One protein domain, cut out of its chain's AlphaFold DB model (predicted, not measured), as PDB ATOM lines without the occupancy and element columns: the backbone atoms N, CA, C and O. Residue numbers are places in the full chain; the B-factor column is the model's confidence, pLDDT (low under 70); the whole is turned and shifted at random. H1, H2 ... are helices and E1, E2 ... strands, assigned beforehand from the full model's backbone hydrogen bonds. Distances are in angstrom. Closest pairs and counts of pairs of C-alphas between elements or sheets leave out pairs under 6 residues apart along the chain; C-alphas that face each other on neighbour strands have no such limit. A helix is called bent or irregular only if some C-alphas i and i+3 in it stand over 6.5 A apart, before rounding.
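This is residues 6 to 138 of the 238 residues of an uncharacterized protein of Deltaproteobacteria bacterium (UniProt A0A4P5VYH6). A twisted five-stranded sheet makes the middle of three layers, with H3 and H4 over one face, and with H5, and H2 by the E2 edge, on the other. H3 crosses the strands, H5 is over inner strands E3 and E4, and H1 is off the sheet near H5. The printed part has 133 residues, with five named helices and five named strands in the order H1 E1 H2 E2 H3 H4 E3 E4 E5 H5; its class is mixed, helices and strands. The sheet order is E2 E1 E3 E4 E5, mixed: E2 and E1 are parallel, the other neighbours antiparallel. The whole is compact and rounded, with a radius of gyration of the C-alphas of 13.6 A and spans of 36 by 34 by 25 A.

H1, residues 6 to 13, is not on the sheet; it is close but not clearly touching H5, residues 123 to 134, their closest C-alphas, of Ile 7 and Val 126, being 6.3 A apart. E1, residues 18 to 23, H2, residues 25 to 30, and E2, residues 41 to 44, form a strand-helix-strand unit, two parallel neighbour strands with a helix between, whose crossover is right-handed; N 43 and O 21 are 2.8 A apart. H2 is only just irregular, with C-alphas 26 and 29 6.9 A apart. H3, residues 49 to 63, is on the sheet at a height of 8.6 A and runs across the strands, at 84 degrees to E4, residues 94 to 102, on the local plane; their closest C-alphas, of Tyr 55 and Val 94, are 6.5 A apart. H4, residues 71 to 79, is on the same face as H3 and only just stands up from the sheet, rising 41 degrees. E3, residues 83 to 88, is antiparallel to E1, with N 20 and O 86 3.0 A apart. E3, E4 and E5, residues 108 to 116, form a meander, each strand the antiparallel neighbour of the one before, in two hairpins; N 85 and O 98 are 2.8 A apart, N 99 and O 113 2.9 A. H5 is on the opposite face from H3 at a height of 6.5 A; its closest C-alpha to E4 is that of Lys 128, 5.6 A from that of Trp 98. In H1, H3, H4 and H5 every O i to N i+4 pair is within hydrogen-bond range; in H2 0 of 2 are, beside 2 of 3 O i to N i+3 pairs.

H1 begins at C-alpha 6, (205.566, 166.871, 119.620). H3 is 21.0 A long, E4 23.0 A, E5 23.4 A and H5 16.2 A. E5 bends by 60 degrees at residue 112. H5 ends at C-alpha 134, (189.715, 172.012, 121.519).

The farthest C-alphas, of Gly 37 and Gly 65, are 37.8 A apart. The printed part has no cut and no long link. The mean pLDDT of the printed part is 93.5, and no printed residue is under 70.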
ATOM      1  N   ALA A   6     205.036 166.264 118.404       91.06
ATOM      2  CA  ALA A   6     205.566 166.871 119.620       91.06
ATOM      3  C   ALA A   6     204.652 166.620 120.829       91.06
ATOM      4  O   ALA A   6     205.142 166.489 121.952       91.06
ATOM      5  N   ILE A   7     203.337 166.527 120.605       94.75
ATOM      6  CA  ILE A   7     202.356 166.182 121.638       94.75
ATOM      7  C   ILE A   7     202.460 164.696 121.992       94.75
ATOM      8  O   ILE A   7     202.543 164.363 123.175       94.75
ATOM      9  N   ASP A   8     202.548 163.817 120.990       94.50
ATOM     10  CA  ASP A   8     202.734 162.374 121.205       94.50
ATOM     11  C   ASP A   8     204.027 162.097 121.994       94.50
ATOM     12  O   ASP A   8     204.012 161.399 123.011       94.50
ATOM     13  N   ALA A   9     205.143 162.711 121.587       96.19
ATOM     14  CA  ALA A   9     206.421 162.589 122.284       96.19
ATOM     15  C   ALA A   9     206.369 163.141 123.719       96.19
ATOM     16  O   ALA A   9     207.019 162.598 124.617       96.19
ATOM     17  N   PHE A  10     205.595 164.205 123.958       97.00
ATOM     18  CA  PHE A  10     205.415 164.759 125.297       97.00
ATOM     19  C   PHE A  10     204.713 163.766 126.227       97.00
ATOM     20  O   PHE A  10     205.243 163.486 127.300       97.00
ATOM     21  N   PHE A  11     203.571 163.198 125.829       96.94
ATOM     22  CA  PHE A  11     202.858 162.235 126.679       96.94
ATOM     23  C   PHE A  11     203.594 160.901 126.806       96.94
ATOM     24  O   PHE A  11     203.552 160.298 127.873       96.94
ATOM     25  N   ALA A  12     204.349 160.474 125.789       97.12
ATOM     26  CA  ALA A  12     205.233 159.315 125.912       97.12
ATOM     27  C   ALA A  12     206.310 159.523 126.993       97.12
ATOM     28  O   ALA A  12     206.637 158.599 127.737       97.12
ATOM     29  N   ARG A  13     206.845 160.745 127.110       97.94
ATOM     30  CA  ARG A  13     207.820 161.108 128.149       97.94
ATOM     31  C   ARG A  13     207.179 161.329 129.521       97.94
ATOM     32  O   ARG A  13     207.827 161.082 130.536       97.94
ATOM     33  N   TRP A  14     205.935 161.800 129.559       97.38
ATOM     34  CA  TRP A  14     205.210 162.155 130.780       97.38
ATOM     35  C   TRP A  14     203.863 161.422 130.878       97.38
ATOM     36  O   TRP A  14     202.815 162.068 130.918       97.38
ATOM     37  N   PRO A  15     203.862 160.079 130.956       97.00
ATOM     38  CA  PRO A  15     202.648 159.271 130.795       97.00
ATOM     39  C   PRO A  15     201.632 159.422 131.934       97.00
ATOM     40  O   PRO A  15     200.489 159.004 131.791       97.00
ATOM     41  N   ARG A  16     202.038 160.001 133.071       96.69
ATOM     42  CA  ARG A  16     201.147 160.282 134.209       96.69
ATOM     43  C   ARG A  16     200.427 161.624 134.102       96.69
ATOM     44  O   ARG A  16     199.494 161.867 134.859       96.69
ATOM     45  N   LEU A  17     200.850 162.494 133.183       97.38
ATOM     46  CA  LEU A  17     200.164 163.761 132.971       97.38
ATOM     47  C   LEU A  17     198.879 163.531 132.182       97.38
ATOM     48  O   LEU A  17     198.876 162.845 131.162       97.38
ATOM     49  N   ARG A  18     197.802 164.168 132.630       96.88
ATOM     50  CA  ARG A  18     196.494 164.143 131.977       96.88
ATOM     51  C   ARG A  18     196.138 165.524 131.468       96.88
ATOM     52  O   ARG A  18     196.450 166.528 132.104       96.88
ATOM     53  N   PHE A  19     195.473 165.559 130.322       98.19
ATOM     54  CA  PHE A  19     194.935 166.779 129.741       98.19
ATOM     55  C   PHE A  19     193.419 166.817 129.897       98.19
ATOM     56  O   PHE A  19     192.739 165.813 129.685       98.19
ATOM     57  N   GLY A  20     192.894 167.994 130.217       97.94
ATOM     58  CA  GLY A  20     191.461 168.211 130.218       97.94
ATOM     59  C   GLY A  20     191.072 169.678 130.109       97.94
ATOM     60  O   GLY A  20     191.920 170.573 130.057       97.94
ATOM     61  N   LEU A  21     189.768 169.908 130.061       97.56
ATOM     62  CA  LEU A  21     189.147 171.217 129.921       97.56
ATOM     63  C   LEU A  21     188.196 171.454 131.091       97.56
ATOM     64  O   LEU A  21     187.343 170.626 131.392       97.56
ATOM     65  N   LEU A  22     188.323 172.611 131.723       96.50
ATOM     66  CA  LEU A  22     187.420 173.110 132.751       96.50
ATOM     67  C   LEU A  22     186.616 174.279 132.168       96.50
ATOM     68  O   LEU A  22     187.198 175.222 131.632       96.50
ATOM     69  N   GLY A  23     185.289 174.237 132.262       95.38
ATOM     70  CA  GLY A  23     184.414 175.291 131.734       95.38
ATOM     71  C   GLY A  23     182.958 175.100 132.153       95.38
ATOM     72  O   GLY A  23     182.656 174.188 132.915       95.38
ATOM     73  N   HIS A  24     182.044 175.941 131.672       94.94
ATOM     74  CA  HIS A  24     180.612 175.748 131.919       94.94
ATOM     75  C   HIS A  24     180.088 174.506 131.190       94.94
ATOM     76  O   HIS A  24     180.386 174.312 130.010       94.94
ATOM     77  N   GLY A  25     179.275 173.682 131.861       94.62
ATOM     78  CA  GLY A  25     178.751 172.423 131.313       94.62
ATOM     79  C   GLY A  25     178.104 172.545 129.926       94.62
ATOM     80  O   GLY A  25     178.301 171.679 129.072       94.62
ATOM     81  N   GLY A  26     177.416 173.660 129.658       94.06
ATOM     82  CA  GLY A  26     176.811 173.953 128.351       94.06
ATOM     83  C   GLY A  26     177.809 174.092 127.193       94.06
ATOM     84  O   GLY A  26     177.426 173.908 126.041       94.06
ATOM     85  N   ASN A  27     179.091 174.345 127.471       93.38
ATOM     86  CA  ASN A  27     180.122 174.498 126.440       93.38
ATOM     87  C   ASN A  27     180.586 173.148 125.880       93.38
ATOM     88  O   ASN A  27     181.151 173.111 124.790       93.38
ATOM     89  N   ARG A  28     180.340 172.029 126.581       95.19
ATOM     90  CA  ARG A  28     180.873 170.704 126.219       95.19
ATOM     91  C   ARG A  28     180.589 170.322 124.765       95.19
ATOM     92  O   ARG A  28     181.474 169.806 124.095       95.19
ATOM     93  N   GLY A  29     179.369 170.571 124.286       94.88
ATOM     94  CA  GLY A  29     178.951 170.213 122.925       94.88
ATOM     95  C   GLY A  29     179.607 171.044 121.818       94.88
ATOM     96  O   GLY A  29     179.555 170.647 120.659       94.88
ATOM     97  N   ALA A  30     180.222 172.178 122.163       94.06
ATOM     98  CA  ALA A  30     180.919 173.057 121.227       94.06
ATOM     99  C   ALA A  30     182.441 172.818 121.193       94.06
ATOM    100  O   ALA A  30     183.135 173.449 120.397       94.06
ATOM    101  N   LEU A  31     182.964 171.941 122.056       95.00
ATOM    102  CA  LEU A  31     184.391 171.653 122.175       95.00
ATOM    103  C   LEU A  31     184.761 170.382 121.408       95.00
ATOM    104  O   LEU A  31     184.056 169.376 121.458       95.00
ATOM    105  N   GLU A  32     185.925 170.400 120.767       95.62
ATOM    106  CA  GLU A  32     186.580 169.191 120.278       95.62
ATOM    107  C   GLU A  32     187.201 168.454 121.475       95.62
ATOM    108  O   GLU A  32     188.109 168.971 122.127       95.62
ATOM    109  N   LEU A  33     186.695 167.253 121.783       95.38
ATOM    110  CA  LEU A  33     187.113 166.440 122.938       95.38
ATOM    111  C   LEU A  33     188.137 165.349 122.584       95.38
ATOM    112  O   LEU A  33     188.507 164.531 123.428       95.38
ATOM    113  N   SER A  34     188.608 165.335 121.340       94.81
ATOM    114  CA  SER A  34     189.720 164.504 120.883       94.81
ATOM    115  C   SER A  34     190.768 165.284 120.063       94.81
ATOM    116  O   SER A  34     191.276 164.773 119.060       94.81
ATOM    117  N   PRO A  35     191.125 166.528 120.446       93.38
ATOM    118  CA  PRO A  35     191.994 167.401 119.671       93.38
ATOM    119  C   PRO A  35     193.323 166.715 119.369       93.38
ATOM    120  O   PRO A  35     194.014 166.226 120.261       93.38
ATOM    121  N   LEU A  36     193.698 166.700 118.087       90.69
ATOM    122  CA  LEU A  36     194.955 166.103 117.617       90.69
ATOM    123  C   LEU A  36     195.112 164.621 118.016       90.69
ATOM    124  O   LEU A  36     196.231 164.118 118.086       90.69
ATOM    125  N   GLY A  37     194.003 163.918 118.265       90.75
ATOM    126  CA  GLY A  37     193.995 162.522 118.695       90.75
ATOM    127  C   GLY A  37     194.251 162.298 120.189       90.75
ATOM    128  O   GLY A  37     194.425 161.143 120.581       90.75
ATOM    129  N   VAL A  38     194.273 163.351 121.014       93.56
ATOM    130  CA  VAL A  38     194.394 163.261 122.478       93.56
ATOM    131  C   VAL A  38     193.005 163.301 123.102       93.56
ATOM    132  O   VAL A  38     192.269 164.254 122.883       93.56
ATOM    133  N   SER A  39     192.652 162.284 123.889       92.81
ATOM    134  CA  SER A  39     191.384 162.261 124.630       92.81
ATOM    135  C   SER A  39     191.347 163.360 125.692       92.81
ATOM    136  O   SER A  39     192.330 163.563 126.408       92.81
ATOM    137  N   VAL A  40     190.210 164.044 125.802       94.69
ATOM    138  CA  VAL A  40     189.997 165.153 126.734       94.69
ATOM    139  C   VAL A  40     188.997 164.762 127.800       94.69
ATOM    140  O   VAL A  40     187.843 164.438 127.515       94.69
ATOM    141  N   GLU A  41     189.419 164.893 129.051       95.88
ATOM    142  CA  GLU A  41     188.487 164.955 130.167       95.88
ATOM    143  C   GLU A  41     187.883 166.364 130.235       95.88
ATOM    144  O   GLU A  41     188.603 167.357 130.144       95.88
ATOM    145  N   PHE A  42     186.561 166.473 130.353       97.31
ATOM    146  CA  PHE A  42     185.893 167.766 130.502       97.31
ATOM    147  C   PHE A  42     185.178 167.824 131.847       97.31
ATOM    148  O   PHE A  42     184.352 166.956 132.143       97.31
ATOM    149  N   TRP A  43     185.465 168.877 132.606       96.69
ATOM    150  CA  TRP A  43     184.920 169.146 133.928       96.69
ATOM    151  C   TRP A  43     184.023 170.381 133.886       96.69
ATOM    152  O   TRP A  43     184.458 171.469 133.502       96.69
ATOM    153  N   ASP A  44     182.777 170.218 134.327       95.81
ATOM    154  CA  ASP A  44     181.880 171.349 134.541       95.81
ATOM    155  C   ASP A  44     182.305 172.107 135.803       95.81
ATOM    156  O   ASP A  44     182.290 171.558 136.909       95.81
ATOM    157  N   ALA A  45     182.679 173.374 135.642       94.69
ATOM    158  CA  ALA A  45     183.126 174.238 136.726       94.69
ATOM    159  C   ALA A  45     182.090 174.349 137.856       94.69
ATOM    160  O   ALA A  45     182.482 174.426 139.021       94.69
ATOM    161  N   ALA A  46     180.789 174.276 137.541       92.88
ATOM    162  CA  ALA A  46     179.717 174.364 138.535       92.88
ATOM    163  C   ALA A  46     179.707 173.182 139.521       92.88
ATOM    164  O   ALA A  46     179.305 173.339 140.672       92.88
ATOM    165  N   THR A  47     180.168 172.004 139.091       95.75
ATOM    166  CA  THR A  47     180.180 170.778 139.908       95.75
ATOM    167  C   THR A  47     181.584 170.357 140.348       95.75
ATOM    168  O   THR A  47     181.723 169.480 141.197       95.75
ATOM    169  N   ASN A  48     182.633 171.016 139.843       95.69
ATOM    170  CA  ASN A  48     184.041 170.700 140.114       95.69
ATOM    171  C   ASN A  48     184.757 171.815 140.902       95.69
ATOM    172  O   ASN A  48     185.883 172.203 140.584       95.69
ATOM    173  N   GLY A  49     184.123 172.321 141.966       93.50
ATOM    174  CA  GLY A  49     184.629 173.457 142.753       93.50
ATOM    175  C   GLY A  49     186.044 173.269 143.323       93.50
ATOM    176  O   GLY A  49     186.819 174.222 143.373       93.50
ATOM    177  N   ALA A  50     186.431 172.039 143.681       95.94
ATOM    178  CA  ALA A  50     187.788 171.744 144.149       95.94
ATOM    179  C   ALA A  50     188.849 171.977 143.056       95.94
ATOM    180  O   ALA A  50     189.907 172.543 143.331       95.94
ATOM    181  N   LEU A  51     188.562 171.593 141.809       95.38
ATOM    182  CA  LEU A  51     189.468 171.813 140.681       95.38
ATOM    183  C   LEU A  51     189.550 173.300 140.311       95.38
ATOM    184  O   LEU A  51     190.644 173.805 140.054       95.38
ATOM    185  N   VAL A  52     188.420 174.017 140.364       94.62
ATOM    186  CA  VAL A  52     188.379 175.483 140.201       94.62
ATOM    187  C   VAL A  52     189.286 176.158 141.234       94.62
ATOM    188  O   VAL A  52     190.129 176.979 140.868       94.62
ATOM    189  N   ALA A  53     189.178 175.770 142.508       93.88
ATOM    190  CA  ALA A  53     190.012 176.305 143.581       93.88
ATOM    191  C   ALA A  53     191.506 175.995 143.372       93.88
ATOM    192  O   ALA A  53     192.344 176.876 143.562       93.88
ATOM    193  N   ARG A  54     191.857 174.781 142.920       95.88
ATOM    194  CA  ARG A  54     193.246 174.406 142.590       95.88
ATOM    195  C   ARG A  54     193.818 175.256 141.456       95.88
ATOM    196  O   ARG A  54     194.943 175.741 141.569       95.88
ATOM    197  N   TYR A  55     193.057 175.468 140.381       95.25
ATOM    198  CA  TYR A  55     193.481 176.343 139.287       95.25
ATOM    199  C   TYR A  55     193.655 177.793 139.753       95.25
ATOM    200  O   TYR A  55     194.674 178.411 139.443       95.25
ATOM    201  N   HIS A  56     192.703 178.320 140.527       93.62
ATOM    202  CA  HIS A  56     192.793 179.674 141.073       93.62
ATOM    203  C   HIS A  56     194.027 179.843 141.965       93.62
ATOM    204  O   HIS A  56     194.789 180.791 141.780       93.62
ATOM    205  N   ALA A  57     194.302 178.873 142.842       93.94
ATOM    206  CA  ALA A  57     195.498 178.859 143.678       93.94
ATOM    207  C   ALA A  57     196.794 178.797 142.851       93.94
ATOM    208  O   ALA A  57     197.730 179.548 143.122       93.94
ATOM    209  N   ALA A  58     196.852 177.959 141.808       95.12
ATOM    210  CA  ALA A  58     198.007 177.889 140.909       95.12
ATOM    211  C   ALA A  58     198.222 179.206 140.142       95.12
ATOM    212  O   ALA A  58     199.356 179.661 139.980       95.12
ATOM    213  N   ASN A  59     197.138 179.846 139.698       94.19
ATOM    214  CA  ASN A  59     197.179 181.154 139.053       94.19
ATOM    215  C   ASN A  59     197.710 182.235 140.008       94.19
ATOM    216  O   ASN A  59     198.658 182.941 139.661       94.19
ATOM    217  N   ALA A  60     197.172 182.296 141.227       93.00
ATOM    218  CA  ALA A  60     197.619 183.222 142.260       93.00
ATOM    219  C   ALA A  60     199.091 183.008 142.633       93.00
ATOM    220  O   ALA A  60     199.845 183.973 142.719       93.00
ATOM    221  N   ALA A  61     199.526 181.755 142.777       93.81
ATOM    222  CA  ALA A  61     200.916 181.421 143.062       93.81
ATOM    223  C   ALA A  61     201.868 181.826 141.925       93.81
ATOM    224  O   ALA A  61     203.001 182.224 142.191       93.81
ATOM    225  N   LYS A  62     201.434 181.729 140.659       92.69
ATOM    226  CA  LYS A  62     202.289 182.066 139.513       92.69
ATOM    227  C   LYS A  62     202.424 183.566 139.286       92.69
ATOM    228  O   LYS A  62     203.517 184.017 138.946       92.69
ATOM    229  N   PHE A  63     201.324 184.304 139.388       88.50
ATOM    230  CA  PHE A  63     201.285 185.715 139.005       88.50
ATOM    231  C   PHE A  63     201.372 186.666 140.198       88.50
ATOM    232  O   PHE A  63     202.001 187.714 140.076       88.50
ATOM    233  N   GLY A  64     200.799 186.290 141.344       84.31
ATOM    234  CA  GLY A  64     200.740 187.121 142.543       84.31
ATOM    235  C   GLY A  64     200.009 188.457 142.346       84.31
ATOM    236  O   GLY A  64     199.678 188.871 141.233       84.31
ATOM    237  N   GLY A  65     199.758 189.147 143.463       82.12
ATOM    238  CA  GLY A  65     199.285 190.535 143.479       82.12
ATOM    239  C   GLY A  65     198.111 190.818 142.534       82.12
ATOM    240  O   GLY A  65     197.129 190.082 142.503       82.12
ATOM    241  N   SER A  66     198.227 191.897 141.758       78.62
ATOM    242  CA  SER A  66     197.201 192.364 140.817       78.62
ATOM    243  C   SER A  66     197.180 191.629 139.472       78.62
ATOM    244  O   SER A  66     196.304 191.906 138.658       78.62
ATOM    245  N   LEU A  67     198.143 190.737 139.207       79.25
ATOM    246  CA  LEU A  67     198.212 189.961 137.962       79.25
ATOM    247  C   LEU A  67     197.526 188.595 138.083       79.25
ATOM    248  O   LEU A  67     197.217 187.968 137.070       79.25
ATOM    249  N   ALA A  68     197.294 188.125 139.310       85.88
ATOM    250  CA  ALA A  68     196.464 186.958 139.555       85.88
ATOM    251  C   ALA A  68     195.024 187.231 139.101       85.88
ATOM    252  O   ALA A  68     194.456 188.279 139.409       85.88
ATOM    253  N   LEU A  69     194.418 186.272 138.398       84.19
ATOM    254  CA  LEU A  69     193.022 186.363 137.989       84.19
ATOM    255  C   LEU A  69     192.135 186.412 139.242       84.19
ATOM    256  O   LEU A  69     192.154 185.472 140.047       84.19
ATOM    257  N   PRO A  70     191.333 187.474 139.426       86.50
ATOM    258  CA  PRO A  70     190.345 187.506 140.489       86.50
ATOM    259  C   PRO A  70     189.352 186.352 140.337       86.50
ATOM    260  O   PRO A  70     189.005 185.967 139.221       86.50
ATOM    261  N   GLY A  71     188.848 185.827 141.457       84.62
ATOM    262  CA  GLY A  71     187.893 184.715 141.430       84.62
ATOM    263  C   GLY A  71     186.651 185.019 140.583       84.62
ATOM    264  O   GLY A  71     186.211 184.165 139.824       84.62
ATOM    265  N   TRP A  72     186.146 186.255 140.629       83.94
ATOM    266  CA  TRP A  72     185.013 186.686 139.804       83.94
ATOM    267  C   TRP A  72     185.334 186.706 138.299       83.94
ATOM    268  O   TRP A  72     184.488 186.319 137.505       83.94
ATOM    269  N   VAL A  73     186.568 187.036 137.894       86.25
ATOM    270  CA  VAL A  73     186.981 186.945 136.479       86.25
ATOM    271  C   VAL A  73     186.980 185.491 136.020       86.25
ATOM    272  O   VAL A  73     186.586 185.202 134.896       86.25
ATOM    273  N   LEU A  74     187.398 184.556 136.882       81.25
ATOM    274  CA  LEU A  74     187.293 183.133 136.552       81.25
ATOM    275  C   LEU A  74     185.849 182.718 136.304       81.25
ATOM    276  O   LEU A  74     185.619 181.960 135.363       81.25
ATOM    277  N   VAL A  75     184.914 183.243 137.105       81.50
ATOM    278  CA  VAL A  75     183.477 183.030 136.906       81.50
ATOM    279  C   VAL A  75     183.041 183.438 135.514       81.50
ATOM    280  O   VAL A  75     182.494 182.620 134.775       81.50
ATOM    281  N   ASP A  76     183.376 184.655 135.114       84.38
ATOM    282  CA  ASP A  76     183.017 185.155 133.793       84.38
ATOM    283  C   ASP A  76     183.651 184.313 132.673       84.38
ATOM    284  O   ASP A  76     182.998 183.989 131.681       84.38
ATOM    285  N   LEU A  77     184.908 183.886 132.844       82.31
ATOM    286  CA  LEU A  77     185.634 183.104 131.841       82.31
ATOM    287  C   LEU A  77     185.037 181.716 131.591       82.31
ATOM    288  O   LEU A  77     185.090 181.256 130.450       82.31
ATOM    289  N   TYR A  78     184.473 181.052 132.605       77.25
ATOM    290  CA  TYR A  78     183.775 179.788 132.368       77.25
ATOM    291  C   TYR A  78     182.328 179.980 131.910       77.25
ATOM    292  O   TYR A  78     181.856 179.119 131.177       77.25
ATOM    293  N   LEU A  79     181.639 181.071 132.285       76.06
ATOM    294  CA  LEU A  79     180.279 181.384 131.806       76.06
ATOM    295  C   LEU A  79     180.242 181.770 130.322       76.06
ATOM    296  O   LEU A  79     179.245 181.540 129.638       76.06
ATOM    297  N   MET A  80     181.323 182.361 129.819       82.69
ATOM    298  CA  MET A  80     181.515 182.606 128.394       82.69
ATOM    299  C   MET A  80     181.693 181.290 127.620       82.69
ATOM    300  O   MET A  80     182.005 180.261 128.221       82.69
ATOM    301  N   PRO A  81     181.582 181.295 126.276       82.81
ATOM    302  CA  PRO A  81     181.914 180.144 125.427       82.81
ATOM    303  C   PRO A  81     183.418 179.778 125.440       82.81
ATOM    304  O   PRO A  81     183.958 179.358 124.427       82.81
ATOM    305  N   GLY A  82     184.125 179.965 126.556       90.81
ATOM    306  CA  GLY A  82     185.537 179.659 126.746       90.81
ATOM    307  C   GLY A  82     185.792 178.322 127.439       90.81
ATOM    308  O   GLY A  82     184.880 177.584 127.827       90.81
ATOM    309  N   ALA A  83     187.078 178.022 127.595       93.88
ATOM    310  CA  ALA A  83     187.558 176.887 128.368       93.88
ATOM    311  C   ALA A  83     188.922 177.192 128.998       93.88
ATOM    312  O   ALA A  83     189.755 177.919 128.444       93.88
ATOM    313  N   ILE A  84     189.165 176.587 130.158       96.06
ATOM    314  CA  ILE A  84     190.468 176.532 130.810       96.06
ATOM    315  C   ILE A  84     191.047 175.153 130.519       96.06
ATOM    316  O   ILE A  84     190.599 174.143 131.052       96.06
ATOM    317  N   ALA A  85     192.053 175.115 129.661       97.75
ATOM    318  CA  ALA A  85     192.836 173.926 129.403       97.75
ATOM    319  C   ALA A  85     193.792 173.671 130.571       97.75
ATOM    320  O   ALA A  85     194.499 174.583 131.006       97.75
ATOM    321  N   LEU A  86     193.818 172.434 131.061       98.19
ATOM    322  CA  LEU A  86     194.601 172.005 132.212       98.19
ATOM    323  C   LEU A  86     195.473 170.809 131.834       98.19
ATOM    324  O   LEU A  86     195.017 169.862 131.194       98.19
ATOM    325  N   LEU A  87     196.728 170.849 132.273       98.25
ATOM    326  CA  LEU A  87     197.560 169.665 132.442       98.25
ATOM    327  C   LEU A  87     197.672 169.378 133.935       98.25
ATOM    328  O   LEU A  87     198.145 170.234 134.687       98.25
ATOM    329  N   LEU A  88     197.251 168.184 134.334       98.25
ATOM    330  CA  LEU A  88     197.253 167.703 135.713       98.25
ATOM    331  C   LEU A  88     198.220 166.525 135.853       98.25
ATOM    332  O   LEU A  88     198.426 165.789 134.887       98.25
ATOM    333  N   ASP A  89     198.810 166.338 137.030       97.50
ATOM    334  CA  ASP A  89     199.513 165.096 137.375       97.50
ATOM    335  C   ASP A  89     198.579 164.067 138.047       97.50
ATOM    336  O   ASP A  89     197.348 164.217 138.031       97.50
ATOM    337  N   GLU A  90     199.150 162.976 138.567       95.75
ATOM    338  CA  GLU A  90     198.401 161.906 139.234       95.75
ATOM    339  C   GLU A  90     197.639 162.354 140.492       95.75
ATOM    340  O   GLU A  90     196.639 161.726 140.833       95.75
ATOM    341  N   ASP A  91     198.049 163.459 141.122       96.06
ATOM    342  CA  ASP A  91     197.449 164.001 142.347       96.06
ATOM    343  C   ASP A  91     196.491 165.177 142.058       96.06
ATOM    344  O   ASP A  91     196.140 165.952 142.952       96.06
ATOM    345  N   ASP A  92     196.084 165.342 140.792       95.81
ATOM    346  CA  ASP A  92     195.331 166.490 140.268       95.81
ATOM    347  C   ASP A  92     196.029 167.852 140.464       95.81
ATOM    348  O   ASP A  92     195.377 168.907 140.429       95.81
ATOM    349  N   ALA A  93     197.347 167.886 140.679       96.75
ATOM    350  CA  ALA A  93     198.051 169.152 140.798       96.75
ATOM    351  C   ALA A  93     198.186 169.808 139.418       96.75
ATOM    352  O   ALA A  93     198.538 169.171 138.422       96.75
ATOM    353  N   VAL A  94     197.925 171.117 139.348       98.12
ATOM    354  CA  VAL A  94     198.018 171.876 138.094       98.12
ATOM    355  C   VAL A  94     199.482 172.018 137.689       98.12
ATOM    356  O   VAL A  94     200.244 172.774 138.289       98.12
ATOM    357  N   VAL A  95     199.875 171.324 136.624       98.19
ATOM    358  CA  VAL A  95     201.222 171.393 136.044       98.19
ATOM    359  C   VAL A  95     201.339 172.572 135.083       98.19
ATOM    360  O   VAL A  95     202.342 173.291 135.097       98.19
ATOM    361  N   ALA A  96     200.318 172.787 134.258       98.12
ATOM    362  CA  ALA A  96     200.194 173.946 133.385       98.12
ATOM    363  C   ALA A  96     198.720 174.231 133.095       98.12
ATOM    364  O   ALA A  96     197.886 173.328 133.145       98.12
ATOM    365  N   ALA A  97     198.407 175.480 132.769       97.62
ATOM    366  CA  ALA A  97     197.057 175.870 132.400       97.62
ATOM    367  C   ALA A  97     197.057 176.986 131.359       97.62
ATOM    368  O   ALA A  97     197.960 177.828 131.332       97.62
ATOM    369  N   TRP A  98     196.024 177.009 130.525       96.88
ATOM    370  CA  TRP A  98     195.784 178.072 129.560       96.88
ATOM    371  C   TRP A  98     194.289 178.368 129.453       96.88
ATOM    372  O   TRP A  98     193.489 177.451 129.318       96.88
ATOM    373  N   CYS A  99     193.910 179.643 129.505       95.44
ATOM    374  CA  CYS A  99     192.528 180.079 129.337       95.44
ATOM    375  C   CYS A  99     192.338 180.721 127.960       95.44
ATOM    376  O   CYS A  99     193.060 181.663 127.604       95.44
ATOM    377  N   GLY A 100     191.363 180.201 127.213       95.25
ATOM    378  CA  GLY A 100     190.977 180.681 125.896       95.25
ATOM    379  C   GLY A 100     189.495 181.026 125.830       95.25
ATOM    380  O   GLY A 100     188.660 180.299 126.368       95.25
ATOM    381  N   VAL A 101     189.177 182.117 125.136       95.00
ATOM    382  CA  VAL A 101     187.801 182.569 124.898       95.00
ATOM    383  C   VAL A 101     187.614 182.817 123.397       95.00
ATOM    384  O   VAL A 101     188.361 183.615 122.824       95.00
ATOM    385  N   PRO A 102     186.668 182.145 122.722       94.81
ATOM    386  CA  PRO A 102     186.298 182.455 121.350       94.81
ATOM    387  C   PRO A 102     185.870 183.909 121.202       94.81
ATOM    388  O   PRO A 102     185.246 184.493 122.085       94.81
ATOM    389  N   THR A 103     186.206 184.491 120.062       93.31
ATOM    390  CA  THR A 103     185.782 185.848 119.717       93.31
ATOM    391  C   THR A 103     184.544 185.813 118.824       93.31
ATOM    392  O   THR A 103     184.104 184.754 118.381       93.31
ATOM    393  N   VAL A 104     184.011 186.990 118.495       92.75
ATOM    394  CA  VAL A 104     182.940 187.130 117.494       92.75
ATOM    395  C   VAL A 104     183.364 186.660 116.093       92.75
ATOM    396  O   VAL A 104     182.510 186.352 115.267       92.75
ATOM    397  N   ALA A 105     184.671 186.579 115.814       93.56
ATOM    398  CA  ALA A 105     185.199 186.037 114.569       93.56
ATOM    399  C   ALA A 105     185.419 184.518 114.685       93.56
ATOM    400  O   ALA A 105     186.190 184.035 115.518       93.56
ATOM    401  N   ALA A 106     184.763 183.754 113.810       93.19
ATOM    402  CA  ALA A 106     184.793 182.295 113.841       93.19
ATOM    403  C   ALA A 106     186.209 181.718 113.645       93.19
ATOM    404  O   ALA A 106     186.904 182.009 112.666       93.19
ATOM    405  N   GLY A 107     186.618 180.828 114.549       94.69
ATOM    406  CA  GLY A 107     187.956 180.230 114.558       94.69
ATOM    407  C   GLY A 107     189.055 181.163 115.077       94.69
ATOM    408  O   GLY A 107     190.229 180.803 114.989       94.69
ATOM    409  N   VAL A 108     188.698 182.334 115.616       96.25
ATOM    410  CA  VAL A 108     189.625 183.227 116.316       96.25
ATOM    411  C   VAL A 108     189.378 183.125 117.817       96.25
ATOM    412  O   VAL A 108     188.266 183.364 118.292       96.25
ATOM    413  N   VAL A 109     190.429 182.794 118.566       96.56
ATOM    414  CA  VAL A 109     190.388 182.652 120.027       96.56
ATOM    415  C   VAL A 109     191.311 183.668 120.690       96.56
ATOM    416  O   VAL A 109     192.471 183.821 120.312       96.56
ATOM    417  N   MET A 110     190.813 184.358 121.711       95.44
ATOM    418  CA  MET A 110     191.618 185.204 122.580       95.44
ATOM    419  C   MET A 110     192.284 184.351 123.663       95.44
ATOM    420  O   MET A 110     191.611 183.616 124.383       95.44
ATOM    421  N   GLY A 111     193.605 184.458 123.801       94.50
ATOM    422  CA  GLY A 111     194.322 183.902 124.948       94.50
ATOM    423  C   GLY A 111     194.312 184.885 126.117       94.50
ATOM    424  O   GLY A 111     194.814 185.995 125.965       94.50
ATOM    425  N   VAL A 112     193.785 184.468 127.270       91.00
ATOM    426  CA  VAL A 112     193.626 185.339 128.451       91.00
ATOM    427  C   VAL A 112     194.754 185.142 129.460       91.00
ATOM    428  O   VAL A 112     195.332 186.100 129.958       91.00
ATOM    429  N   SER A 113     195.088 183.890 129.771       90.69
ATOM    430  CA  SER A 113     196.070 183.557 130.805       90.69
ATOM    431  C   SER A 113     196.792 182.266 130.454       90.69
ATOM    432  O   SER A 113     196.204 181.363 129.857       90.69
ATOM    433  N   MET A 114     198.075 182.177 130.805       94.06
ATOM    434  CA  MET A 114     198.892 180.984 130.602       94.06
ATOM    435  C   MET A 114     199.897 180.829 131.738       94.06
ATOM    436  O   MET A 114     200.722 181.713 131.954       94.06
ATOM    437  N   LEU A 115     199.893 179.682 132.408       94.19
ATOM    438  CA  LEU A 115     200.847 179.364 133.468       94.19
ATOM    439  C   LEU A 115     201.476 177.986 133.272       94.19
ATOM    440  O   LEU A 115     200.899 177.090 132.660       94.19
ATOM    441  N   SER A 116     202.670 177.829 133.837       95.69
ATOM    442  CA  SER A 116     203.374 176.555 133.981       95.69
ATOM    443  C   SER A 116     204.006 176.533 135.365       95.69
ATOM    444  O   SER A 116     204.802 177.425 135.696       95.69
ATOM    445  N   MET A 117     203.636 175.533 136.158       96.50
ATOM    446  CA  MET A 117     204.171 175.282 137.498       96.50
ATOM    447  C   MET A 117     205.440 174.427 137.442       96.50
ATOM    448  O   MET A 117     206.266 174.490 138.344       96.50
ATOM    449  N   ARG A 118     205.636 173.680 136.346       93.94
ATOM    450  CA  ARG A 118     206.878 172.953 136.045       93.94
ATOM    451  C   ARG A 118     207.528 173.534 134.790       93.94
ATOM    452  O   ARG A 118     206.900 173.597 133.731       93.94
ATOM    453  N   GLU A 119     208.765 174.003 134.908       89.75
ATOM    454  CA  GLU A 119     209.518 174.608 133.802       89.75
ATOM    455  C   GLU A 119     210.349 173.558 133.046       89.75
ATOM    456  O   GLU A 119     210.568 172.451 133.526       89.75
ATOM    457  N   GLY A 120     210.768 173.872 131.817       91.06
ATOM    458  CA  GLY A 120     211.659 173.011 131.025       91.06
ATOM    459  C   GLY A 120     211.028 171.756 130.405       91.06
ATOM    460  O   GLY A 120     211.606 171.195 129.479       91.06
ATOM    461  N   ILE A 121     209.830 171.339 130.830       95.12
ATOM    462  CA  ILE A 121     209.197 170.109 130.315       95.12
ATOM    463  C   ILE A 121     208.329 170.321 129.066       95.12
ATOM    464  O   ILE A 121     207.915 169.352 128.442       95.12
ATOM    465  N   GLY A 122     208.043 171.574 128.691       95.06
ATOM    466  CA  GLY A 122     207.206 171.912 127.530       95.06
ATOM    467  C   GLY A 122     205.693 171.961 127.794       95.06
ATOM    468  O   GLY A 122     204.937 172.214 126.860       95.06
ATOM    469  N   ALA A 123     205.246 171.798 129.044       96.88
ATOM    470  CA  ALA A 123     203.826 171.723 129.406       96.88
ATOM    471  C   ALA A 123     203.004 172.946 128.954       96.88
ATOM    472  O   ALA A 123     201.899 172.781 128.448       96.88
ATOM    473  N   ALA A 124     203.562 174.160 129.047       95.94
ATOM    474  CA  ALA A 124     202.899 175.382 128.577       95.94
ATOM    475  C   ALA A 124     202.543 175.345 127.079       95.94
ATOM    476  O   ALA A 124     201.481 175.820 126.686       95.94
ATOM    477  N   TYR A 125     203.420 174.778 126.241       95.62
ATOM    478  CA  TYR A 125     203.138 174.609 124.814       95.62
ATOM    479  C   TYR A 125     202.016 173.595 124.609       95.62
ATOM    480  O   TYR A 125     201.049 173.898 123.920       95.62
ATOM    481  N   VAL A 126     202.119 172.429 125.252       96.94
ATOM    482  CA  VAL A 126     201.156 171.330 125.099       96.94
ATOM    483  C   VAL A 126     199.753 171.743 125.529       96.94
ATOM    484  O   VAL A 126     198.821 171.625 124.734       96.94
ATOM    485  N   VAL A 127     199.600 172.293 126.740       97.75
ATOM    486  CA  VAL A 127     198.284 172.697 127.266       97.75
ATOM    487  C   VAL A 127     197.628 173.751 126.377       97.75
ATOM    488  O   VAL A 127     196.435 173.682 126.097       97.75
ATOM    489  N   LYS A 128     198.424 174.697 125.865       97.25
ATOM    490  CA  LYS A 128     197.944 175.764 124.992       97.25
ATOM    491  C   LYS A 128     197.584 175.241 123.602       97.25
ATOM    492  O   LYS A 128     196.527 175.580 123.082       97.25
ATOM    493  N   ARG A 129     198.428 174.394 123.004       96.75
ATOM    494  CA  ARG A 129     198.211 173.810 121.672       96.75
ATOM    495  C   ARG A 129     196.945 172.955 121.626       96.75
ATOM    496  O   ARG A 129     196.182 173.075 120.664       96.75
ATOM    497  N   LEU A 130     196.731 172.127 122.648       97.31
ATOM    498  CA  LEU A 130     195.536 171.294 122.785       97.31
ATOM    499  C   LEU A 130     194.300 172.122 123.141       97.31
ATOM    500  O   LEU A 130     193.244 171.892 122.559       97.31
ATOM    501  N   GLY A 131     194.423 173.121 124.021       97.25
ATOM    502  CA  GLY A 131     193.326 174.040 124.338       97.25
ATOM    503  C   GLY A 131     192.829 174.811 123.112       97.25
ATOM    504  O   GLY A 131     191.630 174.865 122.858       97.25
ATOM    505  N   LEU A 132     193.747 175.340 122.298       97.00
ATOM    506  CA  LEU A 132     193.422 175.994 121.026       97.00
ATOM    507  C   LEU A 132     192.710 175.045 120.059       97.00
ATOM    508  O   LEU A 132     191.687 175.411 119.488       97.00
ATOM    509  N   ALA A 133     193.223 173.821 119.906       96.44
ATOM    510  CA  ALA A 133     192.591 172.808 119.063       96.44
ATOM    511  C   ALA A 133     191.190 172.423 119.569       96.44
ATOM    512  O   ALA A 133     190.278 172.289 118.761       96.44
ATOM    513  N   SER A 134     191.009 172.314 120.890       96.94
ATOM    514  CA  SER A 134     189.715 172.012 121.519       96.94
ATOM    515  C   SER A 134     188.663 173.083 121.231       96.94
ATOM    516  O   SER A 134     187.486 172.779 121.083       96.94
ATOM    517  N   LEU A 135     189.091 174.344 121.130       95.94
ATOM    518  CA  LEU A 135     188.240 175.489 120.796       95.94
ATOM    519  C   LEU A 135     188.077 175.702 119.279       95.94
ATOM    520  O   LEU A 135     187.512 176.713 118.864       95.94
ATOM    521  N   GLY A 136     188.611 174.810 118.435       95.38
ATOM    522  CA  GLY A 136     188.572 174.968 116.977       95.38
ATOM    523  C   GLY A 136     189.323 176.208 116.474       95.38
ATOM    524  O   GLY A 136     188.980 176.765 115.427       95.38
ATOM    525  N   ALA A 137     190.325 176.679 117.225       96.19
ATOM    526  CA  ALA A 137     191.093 177.856 116.854       96.19
ATOM    527  C   ALA A 137     191.913 177.590 115.584       96.19
ATOM    528  O   ALA A 137     192.633 176.598 115.488       96.19
ATOM    529  N   ARG A 138     191.824 178.521 114.635       95.38
ATOM    530  CA  ARG A 138     192.737 178.661 113.491       95.38
ATOM    531  C   ARG A 138     193.726 179.790 113.739       95.38
ATOM    532  O   ARG A 138     194.895 179.690 113.389       95.38
TER     533      ARG A 138